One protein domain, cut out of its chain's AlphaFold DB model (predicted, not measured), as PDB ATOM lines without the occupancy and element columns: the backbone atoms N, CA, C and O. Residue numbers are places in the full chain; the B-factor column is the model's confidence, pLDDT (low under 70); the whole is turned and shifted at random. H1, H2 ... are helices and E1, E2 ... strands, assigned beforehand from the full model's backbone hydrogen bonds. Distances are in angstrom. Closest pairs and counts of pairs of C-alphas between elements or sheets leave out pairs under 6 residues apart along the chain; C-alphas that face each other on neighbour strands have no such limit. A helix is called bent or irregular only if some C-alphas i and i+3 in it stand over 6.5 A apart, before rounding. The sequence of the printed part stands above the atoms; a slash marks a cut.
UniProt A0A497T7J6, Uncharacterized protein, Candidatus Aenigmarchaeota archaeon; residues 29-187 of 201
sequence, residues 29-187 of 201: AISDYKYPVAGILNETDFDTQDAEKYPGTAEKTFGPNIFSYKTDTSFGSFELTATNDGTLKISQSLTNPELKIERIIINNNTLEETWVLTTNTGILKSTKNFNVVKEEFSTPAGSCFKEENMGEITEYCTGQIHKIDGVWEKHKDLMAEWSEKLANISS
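What this domain is: This is residues 29 to 187 of the 201 residues of an uncharacterized protein of Candidatus Aenigmarchaeota archaeon (UniProt A0A497T7J6). A wide, twisted wall of ten strands, laid side by side from E1 to E10 in chain order, has the long helix H3 folded back across one face, from E8 to E3, while the other face has no named helix over it. The short helix H1 packs on that same face near E2 and E3, where the last part of H3 reaches it, and H2, only four residues, sits off the sheet next to H1. The printed part has 159 residues, with three named helices and ten named strands in the order H1, H2, E1 to E10, H3; the class is mixed, helices and strands, and the sheet is antiparallel throughout. The whole is compact, with a radius of gyration of the C-alphas of 17.4 A, and spans 49 by 38 by 23 A, the row of strands making the longest axis.

How they stand to each other: The sheet is a meander, each strand the antiparallel neighbour of the one before, and each two successive strands form a hairpin. Its edge strand E1, residues 56 to 63, has E2, residues 66 to 73, as neighbour, with N 59 and O 70 2.8 A apart. E3, residues 76 to 84, pairs with E2 through N 69 and O 80, 2.8 A, and with E4, residues 88 to 95, through N 81 and O 91, 2.8 A. E5, residues 99 to 108, pairs with E4 through N 92 and O 103, 2.8 A, and with E6, residues 110 to 119, through N 104 and O 114, 2.8 A. E7, residues 122 to 128, pairs with E6 through N 115 and O 126, 2.8 A, and with E8, residues 132 to 139, through N 125 and O 136, 2.8 A. E9, residues 142 to 149, pairs with E8 through N 135 and O 146, 2.7 A, and with the other edge strand E10, residues 152 to 159, through N 145 and O 156, 2.8 A. From edge to edge the strands' lines turn by 43 degrees. H3, residues 161 to 187, is on the sheet at a height of 8.4 A and runs across the strands, at 66 degrees to E5 on the local plane. It lies over E5, E7 and E8, and only just over E3, E4 and E6, with 3 of its C-alphas on each; its closest C-alphas to E6 are those of Met 175 and Leu 117, 6.0 A. H1, residues 34 to 41, is on the same face at a height of 8.1 A, slantwise to the strands, over E3 and only just over E2, with 3 C-alphas there. These helices on one face give two layers. H3 touches H1 with residues 181 to 185 alone, the closest C-alphas being those of Ile 185 and Tyr 35, 5.4 A, at a shallow tilt of 15 degrees, opposite ways. H2, residues 48 to 51, is not on the sheet and touches H1, Ala 51 and Lys 34 having the closest C-alphas, 5.3 A. In H1 every O i to N i+4 pair is within hydrogen-bond range, in H3 20 of 23 are, and H2 is too short for one.

Where its parts are: H1 begins at C-alpha 34, (165.013, 180.269, 193.447). The longest strands are E5, 29.1 A from first to last C-alpha, and E6, 29.3 A. E10 starts at C-alpha 152, (202.472, 172.157, 173.311). H3 measures 38.2 A and ends at C-alpha 187, (173.438, 185.278, 184.814); it is irregular, but only just, with C-alphas 163 and 166 6.6 A apart.

The domain as a whole: The two C-alphas farthest apart are those of Gln 49 and Glu 152, 51.0 A. The printed part has no cut and no long link; the link from H1 to H2 is short, the others tight. The mean pLDDT of the printed part is 85.1, and residues 29 to 32 are under 70.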
ATOM      1  N   ALA A  29     162.449 188.309 198.476       50.75
ATOM      2  CA  ALA A  29     162.153 187.032 199.142       50.75
ATOM      3  C   ALA A  29     162.228 185.670 198.411       50.75
ATOM      4  O   ALA A  29     162.646 184.725 199.068       50.75
ATOM      5  N   ILE A  30     161.845 185.496 197.138       53.41
ATOM      6  CA  ILE A  30     161.795 184.146 196.517       53.41
ATOM      7  C   ILE A  30     162.322 184.112 195.072       53.41
ATOM      8  O   ILE A  30     162.994 183.153 194.697       53.41
ATOM      9  N   SER A  31     162.076 185.138 194.247       55.88
ATOM     10  CA  SER A  31     162.446 185.097 192.816       55.88
ATOM     11  C   SER A  31     163.950 185.003 192.582       55.88
ATOM     12  O   SER A  31     164.381 184.259 191.709       55.88
ATOM     13  N   ASP A  32     164.729 185.737 193.372       63.16
ATOM     14  CA  ASP A  32     166.190 185.762 193.265       63.16
ATOM     15  C   ASP A  32     166.797 184.575 194.017       63.16
ATOM     16  O   ASP A  32     167.853 184.082 193.646       63.16
ATOM     17  N   TYR A  33     166.090 184.087 195.042       71.69
ATOM     18  CA  TYR A  33     166.452 182.930 195.858       71.69
ATOM     19  C   TYR A  33     166.274 181.605 195.100       71.69
ATOM     20  O   TYR A  33     167.061 180.681 195.289       71.69
ATOM     21  N   LYS A  34     165.297 181.512 194.182       77.50
ATOM     22  CA  LYS A  34     165.013 180.269 193.447       77.50
ATOM     23  C   LYS A  34     166.208 179.779 192.623       77.50
ATOM     24  O   LYS A  34     166.441 178.579 192.581       77.50
ATOM     25  N   TYR A  35     166.965 180.675 191.978       79.75
ATOM     26  CA  TYR A  35     168.044 180.268 191.071       79.75
ATOM     27  C   TYR A  35     169.223 179.642 191.833       79.75
ATOM     28  O   TYR A  35     169.612 178.525 191.487       79.75
ATOM     29  N   PRO A  36     169.760 180.272 192.898       80.94
ATOM     30  CA  PRO A  36     170.737 179.631 193.770       80.94
ATOM     31  C   PRO A  36     170.238 178.320 194.383       80.94
ATOM     32  O   PRO A  36     170.982 177.345 194.391       80.94
ATOM     33  N   VAL A  37     168.989 178.268 194.861       81.12
ATOM     34  CA  VAL A  37     168.429 177.063 195.499       81.12
ATOM     35  C   VAL A  37     168.299 175.909 194.510       81.12
ATOM     36  O   VAL A  37     168.744 174.809 194.825       81.12
ATOM     37  N   ALA A  38     167.789 176.158 193.301       84.94
ATOM     38  CA  ALA A  38     167.744 175.168 192.224       84.94
ATOM     39  C   ALA A  38     169.138 174.593 191.932       84.94
ATOM     40  O   ALA A  38     169.320 173.383 191.814       84.94
ATOM     41  N   GLY A  39     170.152 175.465 191.897       83.50
ATOM     42  CA  GLY A  39     171.549 175.066 191.757       83.50
ATOM     43  C   GLY A  39     172.056 174.190 192.903       83.50
ATOM     44  O   GLY A  39     172.699 173.174 192.652       83.50
ATOM     45  N   ILE A  40     171.762 174.566 194.153       84.00
ATOM     46  CA  ILE A  40     172.175 173.823 195.357       84.00
ATOM     47  C   ILE A  40     171.572 172.414 195.348       84.00
ATOM     48  O   ILE A  40     172.272 171.434 195.611       84.00
ATOM     49  N   LEU A  41     170.284 172.319 195.014       84.12
ATOM     50  CA  LEU A  41     169.529 171.067 194.976       84.12
ATOM     51  C   LEU A  41     169.793 170.230 193.724       84.12
ATOM     52  O   LEU A  41     169.419 169.062 193.695       84.12
ATOM     53  N   ASN A  42     170.471 170.798 192.723       83.94
ATOM     54  CA  ASN A  42     170.679 170.180 191.421       83.94
ATOM     55  C   ASN A  42     169.362 169.889 190.662       83.94
ATOM     56  O   ASN A  42     169.171 168.799 190.124       83.94
ATOM     57  N   GLU A  43     168.451 170.861 190.614       82.38
ATOM     58  CA  GLU A  43     167.137 170.723 189.972       82.38
ATOM     59  C   GLU A  43     166.990 171.663 188.764       82.38
ATOM     60  O   GLU A  43     167.372 172.834 188.817       82.38
ATOM     61  N   THR A  44     166.441 171.155 187.652       73.00
ATOM     62  CA  THR A  44     166.271 171.914 186.397       73.00
ATOM     63  C   THR A  44     164.876 172.511 186.218       73.00
ATOM     64  O   THR A  44     164.753 173.562 185.594       73.00
ATOM     65  N   ASP A  45     163.844 171.897 186.803       78.00
ATOM     66  CA  ASP A  45     162.443 172.339 186.726       78.00
ATOM     67  C   ASP A  45     161.990 172.958 188.060       78.00
ATOM     68  O   ASP A  45     161.002 172.536 188.651       78.00
ATOM     69  N   PHE A  46     162.755 173.935 188.558       80.19
ATOM     70  CA  PHE A  46     162.544 174.541 189.875       80.19
ATOM     71  C   PHE A  46     161.831 175.893 189.775       80.19
ATOM     72  O   PHE A  46     162.333 176.831 189.140       80.19
ATOM     73  N   ASP A  47     160.674 176.021 190.424       80.25
ATOM     74  CA  ASP A  47     159.907 177.262 190.433       80.25
ATOM     75  C   ASP A  47     159.948 178.005 191.783       80.25
ATOM     76  O   ASP A  47     160.652 177.648 192.731       80.25
ATOM     77  N   THR A  48     159.234 179.129 191.859       76.38
ATOM     78  CA  THR A  48     159.161 179.927 193.089       76.38
ATOM     79  C   THR A  48     158.401 179.225 194.217       76.38
ATOM     80  O   THR A  48     158.725 179.448 195.375       76.38
ATOM     81  N   GLN A  49     157.403 178.391 193.915       79.31
ATOM     82  CA  GLN A  49     156.658 177.639 194.933       79.31
ATOM     83  C   GLN A  49     157.506 176.505 195.512       79.31
ATOM     84  O   GLN A  49     157.388 176.184 196.694       79.31
ATOM     85  N   ASP A  50     158.380 175.909 194.705       78.69
ATOM     86  CA  ASP A  50     159.347 174.934 195.194       78.69
ATOM     87  C   ASP A  50     160.366 175.590 196.117       78.69
ATOM     88  O   ASP A  50     160.590 175.087 197.215       78.69
ATOM     89  N   ALA A  51     160.879 176.769 195.753       75.81
ATOM     90  CA  ALA A  51     161.803 177.541 196.585       75.81
ATOM     91  C   ALA A  51     161.260 177.825 198.002       75.81
ATOM     92  O   ALA A  51     162.027 177.793 198.964       75.81
ATOM     93  N   GLU A  52     159.948 178.035 198.162       75.69
ATOM     94  CA  GLU A  52     159.304 178.240 199.472       75.69
ATOM     95  C   GLU A  52     159.428 177.032 200.414       75.69
ATOM     96  O   GLU A  52     159.386 177.191 201.636       75.69
ATOM     97  N   LYS A  53     159.603 175.819 199.874       81.00
ATOM     98  CA  LYS A  53     159.736 174.583 200.662       81.00
ATOM     99  C   LYS A  53     161.119 174.432 201.296       81.00
ATOM    100  O   LYS A  53     161.283 173.605 202.193       81.00
ATOM    101  N   TYR A  54     162.100 175.219 200.853       79.75
ATOM    102  CA  TYR A  54     163.489 175.123 201.292       79.75
ATOM    103  C   TYR A  54     163.857 176.357 202.113       79.75
ATOM    104  O   TYR A  54     164.243 177.381 201.546       79.75
ATOM    105  N   PRO A  55     163.747 176.293 203.454       74.75
ATOM    106  CA  PRO A  55     164.120 177.415 204.297       74.75
ATOM    107  C   PRO A  55     165.621 177.688 204.186       74.75
ATOM    108  O   PRO A  55     166.448 176.773 204.169       74.75
ATOM    109  N   GLY A  56     165.965 178.969 204.153       79.38
ATOM    110  CA  GLY A  56     167.336 179.424 204.019       79.38
ATOM    111  C   GLY A  56     167.450 180.929 204.186       79.38
ATOM    112  O   GLY A  56     166.488 181.614 204.542       79.38
ATOM    113  N   THR A  57     168.650 181.437 203.949       81.50
ATOM    114  CA  THR A  57     168.971 182.860 204.038       81.50
ATOM    115  C   THR A  57     169.548 183.337 202.722       81.50
ATOM    116  O   THR A  57     170.357 182.648 202.108       81.50
ATOM    117  N   ALA A  58     169.154 184.537 202.306       81.81
ATOM    118  CA  ALA A  58     169.795 185.253 201.218       81.81
ATOM    119  C   ALA A  58     170.340 186.574 201.760       81.81
ATOM    120  O   ALA A  58     169.613 187.341 202.391       81.81
ATOM    121  N   GLU A  59     171.616 186.835 201.509       80.88
ATOM    122  CA  GLU A  59     172.300 188.050 201.932       80.88
ATOM    123  C   GLU A  59     172.901 188.739 200.712       80.88
ATOM    124  O   GLU A  59     173.543 188.111 199.872       80.88
ATOM    125  N   LYS A  60     172.698 190.054 200.612       80.88
ATOM    126  CA  LYS A  60     173.266 190.883 199.549       80.88
ATOM    127  C   LYS A  60     173.984 192.062 200.184       80.88
ATOM    128  O   LYS A  60     173.365 192.890 200.847       80.88
ATOM    129  N   THR A  61     175.287 192.139 199.963       77.69
ATOM    130  CA  THR A  61     176.139 193.236 200.416       77.69
ATOM    131  C   THR A  61     176.621 194.026 199.210       77.69
ATOM    132  O   THR A  61     177.146 193.465 198.250       77.69
ATOM    133  N   PHE A  62     176.464 195.346 199.267       78.62
ATOM    134  CA  PHE A  62     176.977 196.258 198.253       78.62
ATOM    135  C   PHE A  62     177.790 197.367 198.913       78.62
ATOM    136  O   PHE A  62     177.326 198.029 199.841       78.62
ATOM    137  N   GLY A  63     179.003 197.568 198.418       71.56
ATOM    138  CA  GLY A  63     179.910 198.617 198.847       71.56
ATOM    139  C   GLY A  63     180.738 199.156 197.678       71.56
ATOM    140  O   GLY A  63     180.645 198.647 196.563       71.56
ATOM    141  N   PRO A  64     181.579 200.177 197.919       72.31
ATOM    142  CA  PRO A  64     182.319 200.864 196.856       72.31
ATOM    143  C   PRO A  64     183.203 199.944 196.005       72.31
ATOM    144  O   PRO A  64     183.290 200.124 194.796       72.31
ATOM    145  N   ASN A  65     183.821 198.946 196.640       77.75
ATOM    146  CA  ASN A  65     184.780 198.036 196.012       77.75
ATOM    147  C   ASN A  65     184.349 196.570 196.116       77.75
ATOM    148  O   ASN A  65     185.150 195.688 195.820       77.75
ATOM    149  N   ILE A  66     183.138 196.294 196.605       80.38
ATOM    150  CA  ILE A  66     182.683 194.931 196.862       80.38
ATOM    151  C   ILE A  66     181.201 194.777 196.557       80.38
ATOM    152  O   ILE A  66     180.359 195.572 196.968       80.38
ATOM    153  N   PHE A  67     180.897 193.692 195.874       82.25
ATOM    154  CA  PHE A  67     179.583 193.102 195.800       82.25
ATOM    155  C   PHE A  67     179.680 191.694 196.370       82.25
ATOM    156  O   PHE A  67     180.599 190.961 196.014       82.25
ATOM    157  N   SER A  68     178.750 191.314 197.235       84.44
ATOM    158  CA  SER A  68     178.605 189.933 197.672       84.44
ATOM    159  C   SER A  68     177.134 189.557 197.664       84.44
ATOM    160  O   SER A  68     176.281 190.331 198.097       84.44
ATOM    161  N   TYR A  69     176.843 188.379 197.144       84.00
ATOM    162  CA  TYR A  69     175.542 187.751 197.183       84.00
ATOM    163  C   TYR A  69     175.732 186.328 197.681       84.00
ATOM    164  O   TYR A  69     176.517 185.571 197.112       84.00
ATOM    165  N   LYS A  70     175.015 185.969 198.736       89.00
ATOM    166  CA  LYS A  70     175.115 184.667 199.374       89.00
ATOM    167  C   LYS A  70     173.730 184.081 199.558       89.00
ATOM    168  O   LYS A  70     172.794 184.785 199.928       89.00
ATOM    169  N   THR A  71     173.607 182.788 199.314       88.00
ATOM    170  CA  THR A  71     172.419 182.006 199.622       88.00
ATOM    171  C   THR A  71     172.838 180.772 200.394       88.00
ATOM    172  O   THR A  71     173.694 180.030 199.927       88.00
ATOM    173  N   ASP A  72     172.233 180.533 201.551       85.69
ATOM    174  CA  ASP A  72     172.490 179.349 202.367       85.69
ATOM    175  C   ASP A  72     171.185 178.602 202.636       85.69
ATOM    176  O   ASP A  72     170.162 179.202 202.964       85.69
ATOM    177  N   THR A  73     171.240 177.279 202.540       86.81
ATOM    178  CA  THR A  73     170.157 176.351 202.875       86.81
ATOM    179  C   THR A  73     170.720 175.207 203.719       86.81
ATOM    180  O   THR A  73     171.936 175.043 203.838       86.81
ATOM    181  N   SER A  74     169.864 174.339 204.257       85.44
ATOM    182  CA  SER A  74     170.326 173.096 204.899       85.44
ATOM    183  C   SER A  74     171.016 172.120 203.938       85.44
ATOM    184  O   SER A  74     171.677 171.190 204.393       85.44
ATOM    185  N   PHE A  75     170.845 172.307 202.628       88.75
ATOM    186  CA  PHE A  75     171.363 171.419 201.589       88.75
ATOM    187  C   PHE A  75     172.628 171.959 200.929       88.75
ATOM    188  O   PHE A  75     173.215 171.276 200.103       88.75
ATOM    189  N   GLY A  76     173.075 173.159 201.289       92.44
ATOM    190  CA  GLY A  76     174.250 173.756 200.678       92.44
ATOM    191  C   GLY A  76     174.143 175.260 200.552       92.44
ATOM    192  O   GLY A  76     173.244 175.888 201.116       92.44
ATOM    193  N   SER A  77     175.077 175.835 199.808       93.19
ATOM    194  CA  SER A  77     175.207 177.277 199.682       93.19
ATOM    195  C   SER A  77     175.695 177.698 198.307       93.19
ATOM    196  O   SER A  77     176.388 176.964 197.603       93.19
ATOM    197  N   PHE A  78     175.338 178.919 197.944       93.25
ATOM    198  CA  PHE A  78     175.854 179.636 196.797       93.25
ATOM    199  C   PHE A  78     176.457 180.952 197.279       93.25
ATOM    200  O   PHE A  78     175.867 181.648 198.104       93.25
ATOM    201  N   GLU A  79     177.612 181.318 196.740       93.75
ATOM    202  CA  GLU A  79     178.242 182.604 197.012       93.75
ATOM    203  C   GLU A  79     178.775 183.207 195.718       93.75
ATOM    204  O   GLU A  79     179.426 182.532 194.925       93.75
ATOM    205  N   LEU A  80     178.539 184.499 195.531       88.44
ATOM    206  CA  LEU A  80     179.094 185.320 194.472       88.44
ATOM    207  C   LEU A  80     179.671 186.575 195.107       88.44
ATOM    208  O   LEU A  80     178.932 187.413 195.610       88.44
ATOM    209  N   THR A  81     180.982 186.735 195.025       89.19
ATOM    210  CA  THR A  81     181.685 187.907 195.532       89.19
ATOM    211  C   THR A  81     182.508 188.521 194.408       89.19
ATOM    212  O   THR A  81     183.335 187.854 193.793       89.19
ATOM    213  N   ALA A  82     182.295 189.801 194.129       83.56
ATOM    214  CA  ALA A  82     183.082 190.576 193.183       83.56
ATOM    215  C   ALA A  82     183.755 191.734 193.919       83.56
ATOM    216  O   ALA A  82     183.082 192.557 194.535       83.56
ATOM    217  N   THR A  83     185.082 191.797 193.862       84.94
ATOM    218  CA  THR A  83     185.894 192.835 194.501       84.94
ATOM    219  C   THR A  83     186.717 193.598 193.474       84.94
ATOM    220  O   THR A  83     187.172 193.031 192.480       84.94
ATOM    221  N   ASN A  84     186.921 194.888 193.723       80.75
ATOM    222  CA  ASN A  84     187.753 195.760 192.902       80.75
ATOM    223  C   ASN A  84     188.591 196.689 193.793       80.75
ATOM    224  O   ASN A  84     188.215 197.827 194.064       80.75
ATOM    225  N   ASP A  85     189.718 196.179 194.278       77.44
ATOM    226  CA  ASP A  85     190.687 196.863 195.143       77.44
ATOM    227  C   ASP A  85     192.002 197.179 194.401       77.44
ATOM    228  O   ASP A  85     193.087 197.175 194.976       77.44
ATOM    229  N   GLY A  86     191.898 197.467 193.100       78.00
ATOM    230  CA  GLY A  86     193.034 197.630 192.184       78.00
ATOM    231  C   GLY A  86     193.248 196.416 191.277       78.00
ATOM    232  O   GLY A  86     193.886 196.530 190.236       78.00
ATOM    233  N   THR A  87     192.655 195.275 191.620       80.94
ATOM    234  CA  THR A  87     192.515 194.101 190.756       80.94
ATOM    235  C   THR A  87     191.053 193.673 190.770       80.94
ATOM    236  O   THR A  87     190.457 193.531 191.835       80.94
ATOM    237  N   LEU A  88     190.457 193.464 189.594       81.31
ATOM    238  CA  LEU A  88     189.108 192.905 189.536       81.31
ATOM    239  C   LEU A  88     189.196 191.410 189.842       81.31
ATOM    240  O   LEU A  88     189.840 190.663 189.103       81.31
ATOM    241  N   LYS A  89     188.522 190.980 190.906       86.75
ATOM    242  CA  LYS A  89     188.376 189.573 191.266       86.75
ATOM    243  C   LYS A  89     186.900 189.230 191.389       86.75
ATOM    244  O   LYS A  89     186.171 189.889 192.120       86.75
ATOM    245  N   ILE A  90     186.469 188.181 190.702       87.69
ATOM    246  CA  ILE A  90     185.128 187.607 190.829       87.69
ATOM    247  C   ILE A  90     185.298 186.178 191.325       87.69
ATOM    248  O   ILE A  90     186.023 185.398 190.721       87.69
ATOM    249  N   SER A  91     184.647 185.845 192.428       93.19
ATOM    250  CA  SER A  91     184.625 184.514 193.017       93.19
ATOM    251  C   SER A  91     183.185 184.039 193.070       93.19
ATOM    252  O   SER A  91     182.320 184.743 193.582       93.19
ATOM    253  N   GLN A  92     182.932 182.852 192.549       91.19
ATOM    254  CA  GLN A  92     181.648 182.175 192.596       91.19
ATOM    255  C   GLN A  92     181.866 180.804 193.216       91.19
ATOM    256  O   GLN A  92     182.849 180.138 192.898       91.19
ATOM    257  N   SER A  93     180.963 180.371 194.080       96.62
ATOM    258  CA  SER A  93     180.968 179.013 194.600       96.62
ATOM    259  C   SER A  93     179.555 178.476 194.721       96.62
ATOM    260  O   SER A  93     178.622 179.216 195.023       96.62
ATOM    261  N   LEU A  94     179.414 177.183 194.469       94.25
ATOM    262  CA  LEU A  94     178.193 176.428 194.689       94.25
ATOM    263  C   LEU A  94     178.575 175.131 195.390       94.25
ATOM    264  O   LEU A  94     179.414 174.372 194.904       94.25
ATOM    265  N   THR A  95     177.994 174.920 196.559       95.88
ATOM    266  CA  THR A  95     178.300 173.807 197.453       95.88
ATOM    267  C   THR A  95     177.023 173.045 197.746       95.88
ATOM    268  O   THR A  95     176.006 173.656 198.067       95.88
ATOM    269  N   ASN A  96     177.098 171.722 197.700       92.56
ATOM    270  CA  ASN A  96     176.076 170.805 198.190       92.56
ATOM    271  C   ASN A  96     176.768 169.637 198.941       92.56
ATOM    272  O   ASN A  96     177.990 169.672 199.115       92.56
ATOM    273  N   PRO A  97     176.057 168.601 199.428       90.00
ATOM    274  CA  PRO A  97     176.680 167.534 200.213       90.00
ATOM    275  C   PRO A  97     177.618 166.630 199.400       90.00
ATOM    276  O   PRO A  97     178.426 165.902 199.979       90.00
ATOM    277  N   GLU A  98     177.495 166.631 198.073       90.25
ATOM    278  CA  GLU A  98     178.255 165.751 197.184       90.25
ATOM    279  C   GLU A  98     179.520 166.422 196.643       90.25
ATOM    280  O   GLU A  98     180.529 165.744 196.407       90.25
ATOM    281  N   LEU A  99     179.475 167.743 196.445       95.06
ATOM    282  CA  LEU A  99     180.548 168.505 195.824       95.06
ATOM    283  C   LEU A  99     180.523 169.999 196.156       95.06
ATOM    284  O   LEU A  99     179.529 170.579 196.591       95.06
ATOM    285  N   LYS A 100     181.650 170.635 195.847       97.19
ATOM    286  CA  LYS A 100     181.820 172.082 195.774       97.19
ATOM    287  C   LYS A 100     182.431 172.431 194.424       97.19
ATOM    288  O   LYS A 100     183.479 171.890 194.079       97.19
ATOM    289  N   ILE A 101     181.810 173.344 193.688       94.88
ATOM    290  CA  ILE A 101     182.393 173.963 192.495       94.88
ATOM    291  C   ILE A 101     182.707 175.426 192.797       94.88
ATOM    292  O   ILE A 101     181.891 176.142 193.377       94.88
ATOM    293  N   GLU A 102     183.894 175.871 192.409       96.31
ATOM    294  CA  GLU A 102     184.340 177.254 192.535       96.31
ATOM    295  C   GLU A 102     184.811 177.765 191.184       96.31
ATOM    296  O   GLU A 102     185.471 177.048 190.433       96.31
ATOM    297  N   ARG A 103     184.513 179.029 190.908       92.31
ATOM    298  CA  ARG A 103     185.050 179.782 189.784       92.31
ATOM    299  C   ARG A 103     185.665 181.062 190.301       92.31
ATOM    300  O   ARG A 103     185.011 181.831 190.999       92.31
ATOM    301  N   ILE A 104     186.905 181.312 189.925       92.69
ATOM    302  CA  ILE A 104     187.653 182.498 190.315       92.69
ATOM    303  C   ILE A 104     188.168 183.152 189.042       92.69
ATOM    304  O   ILE A 104     188.951 182.557 188.311       92.69
ATOM    305  N   ILE A 105     187.741 184.380 188.785       86.31
ATOM    306  CA  ILE A 105     188.240 185.215 187.697       86.31
ATOM    307  C   ILE A 105     189.071 186.322 188.320       86.31
ATOM    308  O   ILE A 105     188.582 187.042 189.191       86.31
ATOM    309  N   ILE A 106     190.306 186.478 187.868       85.50
ATOM    310  CA  ILE A 106     191.197 187.557 188.283       85.50
ATOM    311  C   ILE A 106     191.644 188.290 187.025       85.50
ATOM    312  O   ILE A 106     192.120 187.678 186.073       85.50
ATOM    313  N   ASN A 107     191.501 189.612 187.017       82.19
ATOM    314  CA  ASN A 107     192.066 190.464 185.982       82.19
ATOM    315  C   ASN A 107     193.096 191.410 186.608       82.19
ATOM    316  O   ASN A 107     192.741 192.461 187.145       82.19
ATOM    317  N   ASN A 108     194.364 191.006 186.527       78.00
ATOM    318  CA  ASN A 108     195.525 191.784 186.959       78.00
ATOM    319  C   ASN A 108     196.493 191.954 185.776       78.00
ATOM    320  O   ASN A 108     197.567 191.356 185.740       78.00
ATOM    321  N   ASN A 109     196.069 192.719 184.764       78.50
ATOM    322  CA  ASN A 109     196.693 192.884 183.435       78.50
ATOM    323  C   ASN A 109     196.547 191.679 182.495       78.50
ATOM    324  O   ASN A 109     196.417 191.864 181.286       78.50
ATOM    325  N   THR A 110     196.508 190.470 183.047       79.44
ATOM    326  CA  THR A 110     196.147 189.248 182.326       79.44
ATOM    327  C   THR A 110     194.879 188.680 182.947       79.44
ATOM    328  O   THR A 110     194.784 188.572 184.171       79.44
ATOM    329  N   LEU A 111     193.906 188.331 182.103       80.00
ATOM    330  CA  LEU A 111     192.705 187.629 182.538       80.00
ATOM    331  C   LEU A 111     193.058 186.164 182.812       80.00
ATOM    332  O   LEU A 111     193.505 185.453 181.910       80.00
ATOM    333  N   GLU A 112     192.838 185.735 184.047       85.12
ATOM    334  CA  GLU A 112     192.972 184.351 184.482       85.12
ATOM    335  C   GLU A 112     191.641 183.871 185.056       85.12
ATOM    336  O   GLU A 112     191.010 184.550 185.869       85.12
ATOM    337  N   GLU A 113     191.216 182.689 184.631       87.44
ATOM    338  CA  GLU A 113     190.026 182.010 185.122       87.44
ATOM    339  C   GLU A 113     190.435 180.662 185.707       87.44
ATOM    340  O   GLU A 113     191.094 179.865 185.047       87.44
ATOM    341  N   THR A 114     190.049 180.399 186.950       91.56
ATOM    342  CA  THR A 114     190.289 179.128 187.629       91.56
ATOM    343  C   THR A 114     188.971 178.506 188.053       91.56
ATOM    344  O   THR A 114     188.193 179.124 188.776       91.56
ATOM    345  N   TRP A 115     188.759 177.261 187.653       92.69
ATOM    346  CA  TRP A 115     187.685 176.392 188.104       92.69
ATOM    347  C   TRP A 115     188.235 175.351 189.071       92.69
ATOM    348  O   TRP A 115     189.285 174.768 188.810       92.69
ATOM    349  N   VAL A 116     187.538 175.099 190.176       96.94
ATOM    350  CA  VAL A 116     187.896 174.056 191.147       96.94
ATOM    351  C   VAL A 116     186.657 173.245 191.482       96.94
ATOM    352  O   VAL A 116     185.730 173.762 192.094       96.94
ATOM    353  N   LEU A 117     186.648 171.971 191.103       95.44
ATOM    354  CA  LEU A 117     185.653 170.993 191.521       95.44
ATOM    355  C   LEU A 117     186.260 170.130 192.622       95.44
ATOM    356  O   LEU A 117     187.237 169.420 192.394       95.44
ATOM    357  N   THR A 118     185.646 170.149 193.794       97.75
ATOM    358  CA  THR A 118     185.970 169.265 194.912       97.75
ATOM    359  C   THR A 118     184.825 168.290 195.117       97.75
ATOM    360  O   THR A 118     183.684 168.707 195.291       97.75
ATOM    361  N   THR A 119     185.126 166.998 195.135       96.25
ATOM    362  CA  THR A 119     184.188 165.933 195.503       96.25
ATOM    363  C   THR A 119     184.799 165.065 196.601       96.25
ATOM    364  O   THR A 119     185.983 165.173 196.921       96.25
ATOM    365  N   ASN A 120     184.027 164.114 197.124       93.69
ATOM    366  CA  ASN A 120     184.551 163.093 198.041       93.69
ATOM    367  C   ASN A 120     185.616 162.178 197.408       93.69
ATOM    368  O   ASN A 120     186.327 161.471 198.120       93.69
ATOM    369  N   THR A 121     185.709 162.151 196.077       93.38
ATOM    370  CA  THR A 121     186.604 161.247 195.339       93.38
ATOM    371  C   THR A 121     187.854 161.927 194.792       93.38
ATOM    372  O   THR A 121     188.807 161.233 194.437       93.38
ATOM    373  N   GLY A 122     187.891 163.260 194.767       94.88
ATOM    374  CA  GLY A 122     189.038 164.002 194.267       94.88
ATOM    375  C   GLY A 122     188.785 165.493 194.096       94.88
ATOM    376  O   GLY A 122     187.692 166.003 194.339       94.88
ATOM    377  N   ILE A 123     189.836 166.182 193.666       97.31
ATOM    378  CA  ILE A 123     189.828 167.606 193.345       97.31
ATOM    379  C   ILE A 123     190.341 167.758 191.920       97.31
ATOM    380  O   ILE A 123     191.460 167.334 191.627       97.31
ATOM    381  N   LEU A 124     189.535 168.371 191.058       95.00
ATOM    382  CA  LEU A 124     189.936 168.829 189.734       95.00
ATOM    383  C   LEU A 124     190.031 170.351 189.759       95.00
ATOM    384  O   LEU A 124     189.089 171.027 190.163       95.00
ATOM    385  N   LYS A 125     191.149 170.891 189.295       96.44
ATOM    386  CA  LYS A 125     191.365 172.320 189.112       96.44
ATOM    387  C   LYS A 125     191.753 172.582 187.665       96.44
ATOM    388  O   LYS A 125     192.660 171.933 187.164       96.44
ATOM    389  N   SER A 126     191.094 173.532 187.016       91.50
ATOM    390  CA  SER A 126     191.431 173.993 185.668       91.50
ATOM    391  C   SER A 126     191.690 175.493 185.710       91.50
ATOM    392  O   SER A 126     190.811 176.257 186.091       91.50
ATOM    393  N   THR A 127     192.900 175.922 185.368       89.44
ATOM    394  CA  THR A 127     193.297 177.328 185.277       89.44
ATOM    395  C   THR A 127     193.572 177.666 183.821       89.44
ATOM    396  O   THR A 127     194.339 176.979 183.150       89.44
ATOM    397  N   LYS A 128     192.969 178.744 183.330       84.69
ATOM    398  CA  LYS A 128     193.078 179.199 181.949       84.69
ATOM    399  C   LYS A 128     193.446 180.672 181.893       84.69
ATOM    400  O   LYS A 128     192.835 181.507 182.558       84.69
ATOM    401  N   ASN A 129     194.395 180.990 181.026       83.56
ATOM    402  CA  ASN A 129     194.635 182.336 180.519       83.56
ATOM    403  C   ASN A 129     194.715 182.291 178.979       83.56
ATOM    404  O   ASN A 129     194.325 181.301 178.360       83.56
ATOM    405  N   PHE A 130     195.173 183.366 178.336       78.00
ATOM    406  CA  PHE A 130     195.227 183.443 176.870       78.00
ATOM    407  C   PHE A 130     196.177 182.439 176.204       78.00
ATOM    408  O   PHE A 130     195.929 182.055 175.064       78.00
ATOM    409  N   ASN A 131     197.248 182.034 176.885       80.25
ATOM    410  CA  ASN A 131     198.311 181.213 176.298       80.25
ATOM    411  C   ASN A 131     198.326 179.788 176.850       80.25
ATOM    412  O   ASN A 131     198.826 178.885 176.183       80.25
ATOM    413  N   VAL A 132     197.810 179.614 178.070       81.19
ATOM    414  CA  VAL A 132     197.972 178.399 178.861       81.19
ATOM    415  C   VAL A 132     196.631 177.920 179.395       81.19
ATOM    416  O   VAL A 132     195.866 178.694 179.978       81.19
ATOM    417  N   VAL A 133     196.388 176.621 179.247       87.06
ATOM    418  CA  VAL A 133     195.376 175.872 179.994       87.06
ATOM    419  C   VAL A 133     196.102 174.845 180.844       87.06
ATOM    420  O   VAL A 133     196.875 174.045 180.328       87.06
ATOM    421  N   LYS A 134     195.856 174.861 182.148       90.44
ATOM    422  CA  LYS A 134     196.459 173.951 183.112       90.44
ATOM    423  C   LYS A 134     195.368 173.221 183.879       90.44
ATOM    424  O   LYS A 134     194.543 173.852 184.529       90.44
ATOM    425  N   GLU A 135     195.409 171.900 183.863       91.25
ATOM    426  CA  GLU A 135     194.543 171.013 184.627       91.25
ATOM    427  C   GLU A 135     195.360 170.267 185.681       91.25
ATOM    428  O   GLU A 135     196.406 169.690 185.394       91.25
ATOM    429  N   GLU A 136     194.871 170.259 186.913       94.06
ATOM    430  CA  GLU A 136     195.447 169.537 188.041       94.06
ATOM    431  C   GLU A 136     194.352 168.655 188.631       94.06
ATOM    432  O   GLU A 136     193.322 169.153 189.083       94.06
ATOM    433  N   PHE A 137     194.567 167.346 188.643       94.56
ATOM    434  CA  PHE A 137     193.652 166.390 189.241       94.56
ATOM    435  C   PHE A 137     194.338 165.640 190.375       94.56
ATOM    436  O   PHE A 137     195.474 165.187 190.244       94.56
ATOM    437  N   SER A 138     193.657 165.496 191.507       95.88
ATOM    438  CA  SER A 138     194.196 164.801 192.673       95.88
ATOM    439  C   SER A 138     193.140 163.946 193.357       95.88
ATOM    440  O   SER A 138     191.981 164.328 193.483       95.88
ATOM    441  N   THR A 139     193.565 162.774 193.815       95.19
ATOM    442  CA  THR A 139     192.770 161.803 194.572       95.19
ATOM    443  C   THR A 139     193.652 161.189 195.664       95.19
ATOM    444  O   THR A 139     194.879 161.315 195.609       95.19
ATOM    445  N   PRO A 140     193.090 160.424 196.615       93.50
ATOM    446  CA  PRO A 140     193.900 159.626 197.539       93.50
ATOM    447  C   PRO A 140     194.812 158.592 196.850       93.50
ATOM    448  O   PRO A 140     195.769 158.117 197.455       93.50
ATOM    449  N   ALA A 141     194.515 158.212 195.601       92.19
ATOM    450  CA  ALA A 141     195.262 157.210 194.843       92.19
ATOM    451  C   ALA A 141     196.435 157.797 194.034       92.19
ATOM    452  O   ALA A 141     197.280 157.034 193.557       92.19
ATOM    453  N   GLY A 142     196.492 159.123 193.881       94.31
ATOM    454  CA  GLY A 142     197.528 159.835 193.139       94.31
ATOM    455  C   GLY A 142     197.011 161.101 192.461       94.31
ATOM    456  O   GLY A 142     195.913 161.576 192.758       94.31
ATOM    457  N   SER A 143     197.810 161.652 191.552       95.06
ATOM    458  CA  SER A 143     197.518 162.914 190.874       95.06
ATOM    459  C   SER A 143     197.924 162.893 189.409       95.06
ATOM    460  O   SER A 143     198.857 162.188 189.027       95.06
ATOM    461  N   CYS A 144     197.238 163.702 188.613       91.38
ATOM    462  CA  CYS A 144     197.582 163.998 187.236       91.38
ATOM    463  C   CYS A 144     197.653 165.506 187.031       91.38
ATOM    464  O   CYS A 144     196.981 166.286 187.705       91.38
ATOM    465  N   PHE A 145     198.475 165.907 186.082       92.94
ATOM    466  CA  PHE A 145     198.595 167.271 185.622       92.94
ATOM    467  C   PHE A 145     198.659 167.254 184.113       92.94
ATOM    468  O   PHE A 145     199.358 166.422 183.532       92.94
ATOM    469  N   LYS A 146     198.004 168.232 183.505       89.00
ATOM    470  CA  LYS A 146     198.102 168.512 182.087       89.00
ATOM    471  C   LYS A 146     198.236 170.012 181.888       89.00
ATOM    472  O   LYS A 146     197.455 170.776 182.437       89.00
ATOM    473  N   GLU A 147     199.198 170.433 181.090       89.94
ATOM    474  CA  GLU A 147     199.348 171.817 180.657       89.94
ATOM    475  C   GLU A 147     199.408 171.854 179.138       89.94
ATOM    476  O   GLU A 147     200.164 171.105 178.525       89.94
ATOM    477  N   GLU A 148     198.600 172.721 178.544       86.62
ATOM    478  CA  GLU A 148     198.673 173.085 177.139       86.62
ATOM    479  C   GLU A 148     199.129 174.539 177.053       86.62
ATOM    480  O   GLU A 148     198.422 175.439 177.508       86.62
ATOM    481  N   ASN A 149     200.305 174.769 176.475       85.31
ATOM    482  CA  ASN A 149     200.872 176.095 176.273       85.31
ATOM    483  C   ASN A 149     201.129 176.307 174.781       85.31
ATOM    484  O   ASN A 149     201.993 175.658 174.195       85.31
ATOM    485  N   MET A 150     200.349 177.186 174.149       82.56
ATOM    486  CA  MET A 150     200.457 177.489 172.712       82.56
ATOM    487  C   MET A 150     200.461 176.240 171.798       82.56
ATOM    488  O   MET A 150     201.113 176.227 170.754       82.56
ATOM    489  N   GLY A 151     199.717 175.195 172.178       74.75
ATOM    490  CA  GLY A 151     199.607 173.929 171.442       74.75
ATOM    491  C   GLY A 151     200.624 172.851 171.839       74.75
ATOM    492  O   GLY A 151     200.500 171.713 171.388       74.75
ATOM    493  N   GLU A 152     201.600 173.162 172.696       84.19
ATOM    494  CA  GLU A 152     202.472 172.157 173.311       84.19
ATOM    495  C   GLU A 152     201.798 171.568 174.551       84.19
ATOM    496  O   GLU A 152     201.403 172.303 175.454       84.19
ATOM    497  N   ILE A 153     201.673 170.237 174.600       88.94
ATOM    498  CA  ILE A 153     201.029 169.522 175.708       88.94
ATOM    499  C   ILE A 153     202.093 168.844 176.571       88.94
ATOM    500  O   ILE A 153     202.859 168.010 176.087       88.94
ATOM    501  N   THR A 154     202.087 169.157 177.863       89.81
ATOM    502  CA  THR A 154     202.849 168.454 178.899       89.81
ATOM    503  C   THR A 154     201.882 167.755 179.841       89.81
ATOM    504  O   THR A 154     201.020 168.399 180.431       89.81
ATOM    505  N   GLU A 155     202.037 166.445 180.021       91.06
ATOM    506  CA  GLU A 155     201.183 165.651 180.903       91.06
ATOM    507  C   GLU A 155     202.024 164.742 181.799       91.06
ATOM    508  O   GLU A 155     202.971 164.097 181.344       91.06
ATOM    509  N   TYR A 156     201.685 164.696 183.087       92.06
ATOM    510  CA  TYR A 156     202.316 163.799 184.046       92.06
ATOM    511  C   TYR A 156     201.303 163.270 185.057       92.06
ATOM    512  O   TYR A 156     200.501 164.018 185.607       92.06
ATOM    513  N   CYS A 157     201.391 161.976 185.356       91.56
ATOM    514  CA  CYS A 157     200.578 161.321 186.374       91.56
ATOM    515  C   CYS A 157     201.459 160.536 187.347       91.56
ATOM    516  O   CYS A 157     202.484 159.967 186.972       91.56
ATOM    517  N   THR A 158     201.044 160.485 188.610       92.56
ATOM    518  CA  THR A 158     201.714 159.739 189.679       92.56
ATOM    519  C   THR A 158     200.702 158.916 190.473       92.56
ATOM    520  O   THR A 158     199.540 159.298 190.590       92.56
ATOM    521  N   GLY A 159     201.134 157.785 191.040       91.50
ATOM    522  CA  GLY A 159     200.285 156.911 191.858       91.50
ATOM    523  C   GLY A 159     199.635 155.760 191.082       91.50
ATOM    524  O   GLY A 159     200.215 155.212 190.145       91.50
ATOM    525  N   GLN A 160     198.446 155.337 191.515       89.56
ATOM    526  CA  GLN A 160     197.726 154.193 190.941       89.56
ATOM    527  C   GLN A 160     196.917 154.624 189.708       89.56
ATOM    528  O   GLN A 160     195.704 154.774 189.796       89.56
ATOM    529  N   ILE A 161     197.591 154.807 188.565       85.38
ATOM    530  CA  ILE A 161     197.045 155.394 187.317       85.38
ATOM    531  C   ILE A 161     195.670 154.827 186.924       85.38
ATOM    532  O   ILE A 161     194.723 155.569 186.695       85.38
ATOM    533  N   HIS A 162     195.502 153.507 186.969       82.38
ATOM    534  CA  HIS A 162     194.249 152.819 186.621       82.38
ATOM    535  C   HIS A 162     193.056 153.172 187.531       82.38
ATOM    536  O   HIS A 162     191.913 152.915 187.168       82.38
ATOM    537  N   LYS A 163     193.301 153.752 188.712       83.69
ATOM    538  CA  LYS A 163     192.263 154.301 189.600       83.69
ATOM    539  C   LYS A 163     192.050 155.806 189.423       83.69
ATOM    540  O   LYS A 163     191.109 156.334 190.003       83.69
ATOM    541  N   ILE A 164     192.923 156.481 188.682       85.56
ATOM    542  CA  ILE A 164     192.902 157.930 188.474       85.56
ATOM    543  C   ILE A 164     192.182 158.246 187.164       85.56
ATOM    544  O   ILE A 164     191.240 159.027 187.200       85.56
ATOM    545  N   ASP A 165     192.537 157.591 186.054       78.94
ATOM    546  CA  ASP A 165     192.063 157.958 184.707       78.94
ATOM    547  C   ASP A 165     190.531 158.001 184.595       78.94
ATOM    548  O   ASP A 165     189.952 159.012 184.204       78.94
ATOM    549  N   GLY A 166     189.844 156.934 185.019       81.44
ATOM    550  CA  GLY A 166     188.378 156.883 184.956       81.44
ATOM    551  C   GLY A 166     187.689 157.875 185.899       81.44
ATOM    552  O   GLY A 166     186.566 158.307 185.646       81.44
ATOM    553  N   VAL A 167     188.355 158.252 186.991       88.00
ATOM    554  CA  VAL A 167     187.828 159.229 187.948       88.00
ATOM    555  C   VAL A 167     188.074 160.649 187.437       88.00
ATOM    556  O   VAL A 167     187.210 161.503 187.617       88.00
ATOM    557  N   TRP A 168     189.199 160.896 186.767       86.06
ATOM    558  CA  TRP A 168     189.547 162.192 186.197       86.06
ATOM    559  C   TRP A 168     188.550 162.615 185.119       86.06
ATOM    560  O   TRP A 168     187.985 163.701 185.220       86.06
ATOM    561  N   GLU A 169     188.254 161.741 184.153       86.44
ATOM    562  CA  GLU A 169     187.275 162.039 183.097       86.44
ATOM    563  C   GLU A 169     185.881 162.296 183.681       86.44
ATOM    564  O   GLU A 169     185.248 163.300 183.362       86.44
ATOM    565  N   LYS A 170     185.458 161.501 184.673       89.62
ATOM    566  CA  LYS A 170     184.208 161.765 185.402       89.62
ATOM    567  C   LYS A 170     184.203 163.139 186.090       89.62
ATOM    568  O   LYS A 170     183.161 163.787 186.148       89.62
ATOM    569  N   HIS A 171     185.334 163.595 186.636       90.06
ATOM    570  CA  HIS A 171     185.421 164.935 187.229       90.06
ATOM    571  C   HIS A 171     185.386 166.040 186.177       90.06
ATOM    572  O   HIS A 171     184.878 167.114 186.486       90.06
ATOM    573  N   LYS A 172     185.892 165.806 184.961       87.38
ATOM    574  CA  LYS A 172     185.761 166.767 183.857       87.38
ATOM    575  C   LYS A 172     184.303 166.926 183.445       87.38
ATOM    576  O   LYS A 172     183.833 168.057 183.369       87.38
ATOM    577  N   ASP A 173     183.579 165.818 183.286       86.81
ATOM    578  CA  ASP A 173     182.145 165.838 182.969       86.81
ATOM    579  C   ASP A 173     181.346 166.572 184.056       86.81
ATOM    580  O   ASP A 173     180.573 167.484 183.762       86.81
ATOM    581  N   LEU A 174     181.602 166.245 185.331       90.06
ATOM    582  CA  LEU A 174     180.984 166.940 186.462       90.06
ATOM    583  C   LEU A 174     181.357 168.426 186.492       90.06
ATOM    584  O   LEU A 174     180.501 169.266 186.750       90.06
ATOM    585  N   MET A 175     182.616 168.780 186.233       90.50
ATOM    586  CA  MET A 175     183.038 170.179 186.209       90.50
ATOM    587  C   MET A 175     182.321 170.938 185.092       90.50
ATOM    588  O   MET A 175     181.861 172.047 185.340       90.50
ATOM    589  N   ALA A 176     182.169 170.346 183.905       82.75
ATOM    590  CA  ALA A 176     181.433 170.947 182.799       82.75
ATOM    591  C   ALA A 176     179.962 171.191 183.177       82.75
ATOM    592  O   ALA A 176     179.500 172.331 183.125       82.75
ATOM    593  N   GLU A 177     179.265 170.162 183.663       85.19
ATOM    594  CA  GLU A 177     177.864 170.245 184.096       85.19
ATOM    595  C   GLU A 177     177.650 171.318 185.180       85.19
ATOM    596  O   GLU A 177     176.747 172.153 185.102       85.19
ATOM    597  N   TRP A 178     178.498 171.324 186.209       86.50
ATOM    598  CA  TRP A 178     178.361 172.244 187.335       86.50
ATOM    599  C   TRP A 178     178.844 173.659 187.018       86.50
ATOM    600  O   TRP A 178     178.323 174.620 187.589       86.50
ATOM    601  N   SER A 179     179.772 173.817 186.071       82.06
ATOM    602  CA  SER A 179     180.166 175.130 185.558       82.06
ATOM    603  C   SER A 179     179.022 175.822 184.816       82.06
ATOM    604  O   SER A 179     178.801 177.017 185.019       82.06
ATOM    605  N   GLU A 180     178.235 175.071 184.038       78.94
ATOM    606  CA  GLU A 180     177.057 175.589 183.341       78.94
ATOM    607  C   GLU A 180     175.985 176.045 184.335       78.94
ATOM    608  O   GLU A 180     175.458 177.153 184.217       78.94
ATOM    609  N   LYS A 181     175.722 175.251 185.381       81.94
ATOM    610  CA  LYS A 181     174.791 175.639 186.455       81.94
ATOM    611  C   LYS A 181     175.245 176.903 187.169       81.94
ATOM    612  O   LYS A 181     174.454 177.830 187.325       81.94
ATOM    613  N   LEU A 182     176.517 176.973 187.565       81.44
ATOM    614  CA  LEU A 182     177.072 178.150 188.233       81.44
ATOM    615  C   LEU A 182     176.962 179.401 187.345       81.44
ATOM    616  O   LEU A 182     176.604 180.478 187.831       81.44
ATOM    617  N   ALA A 183     177.218 179.259 186.041       75.12
ATOM    618  CA  ALA A 183     177.063 180.332 185.066       75.12
ATOM    619  C   ALA A 183     175.595 180.765 184.914       75.12
ATOM    620  O   ALA A 183     175.318 181.965 184.914       75.12
ATOM    621  N   ASN A 184     174.658 179.815 184.857       76.56
ATOM    622  CA  ASN A 184     173.227 180.097 184.769       76.56
ATOM    623  C   ASN A 184     172.734 180.869 186.003       76.56
ATOM    624  O   ASN A 184     172.165 181.950 185.855       76.56
ATOM    625  N   ILE A 185     173.042 180.404 187.222       78.25
ATOM    626  CA  ILE A 185     172.697 181.115 188.471       78.25
ATOM    627  C   ILE A 185     173.223 182.550 188.424       78.25
ATOM    628  O   ILE A 185     172.484 183.503 188.655       78.25
ATOM    629  N   SER A 186     174.492 182.705 188.051       74.50
ATOM    630  CA  SER A 186     175.159 184.005 188.020       74.50
ATOM    631  C   SER A 186     174.567 184.962 186.987       74.50
ATOM    632  O   SER A 186     174.529 186.160 187.237       74.50
ATOM    633  N   SER A 187     174.085 184.457 185.848       72.06
ATOM    634  CA  SER A 187     173.438 185.278 184.814       72.06
ATOM    635  C   SER A 187     172.093 185.864 185.257       72.06
ATOM    636  O   SER A 187     171.675 186.896 184.737       72.06
TER     637      SER A 187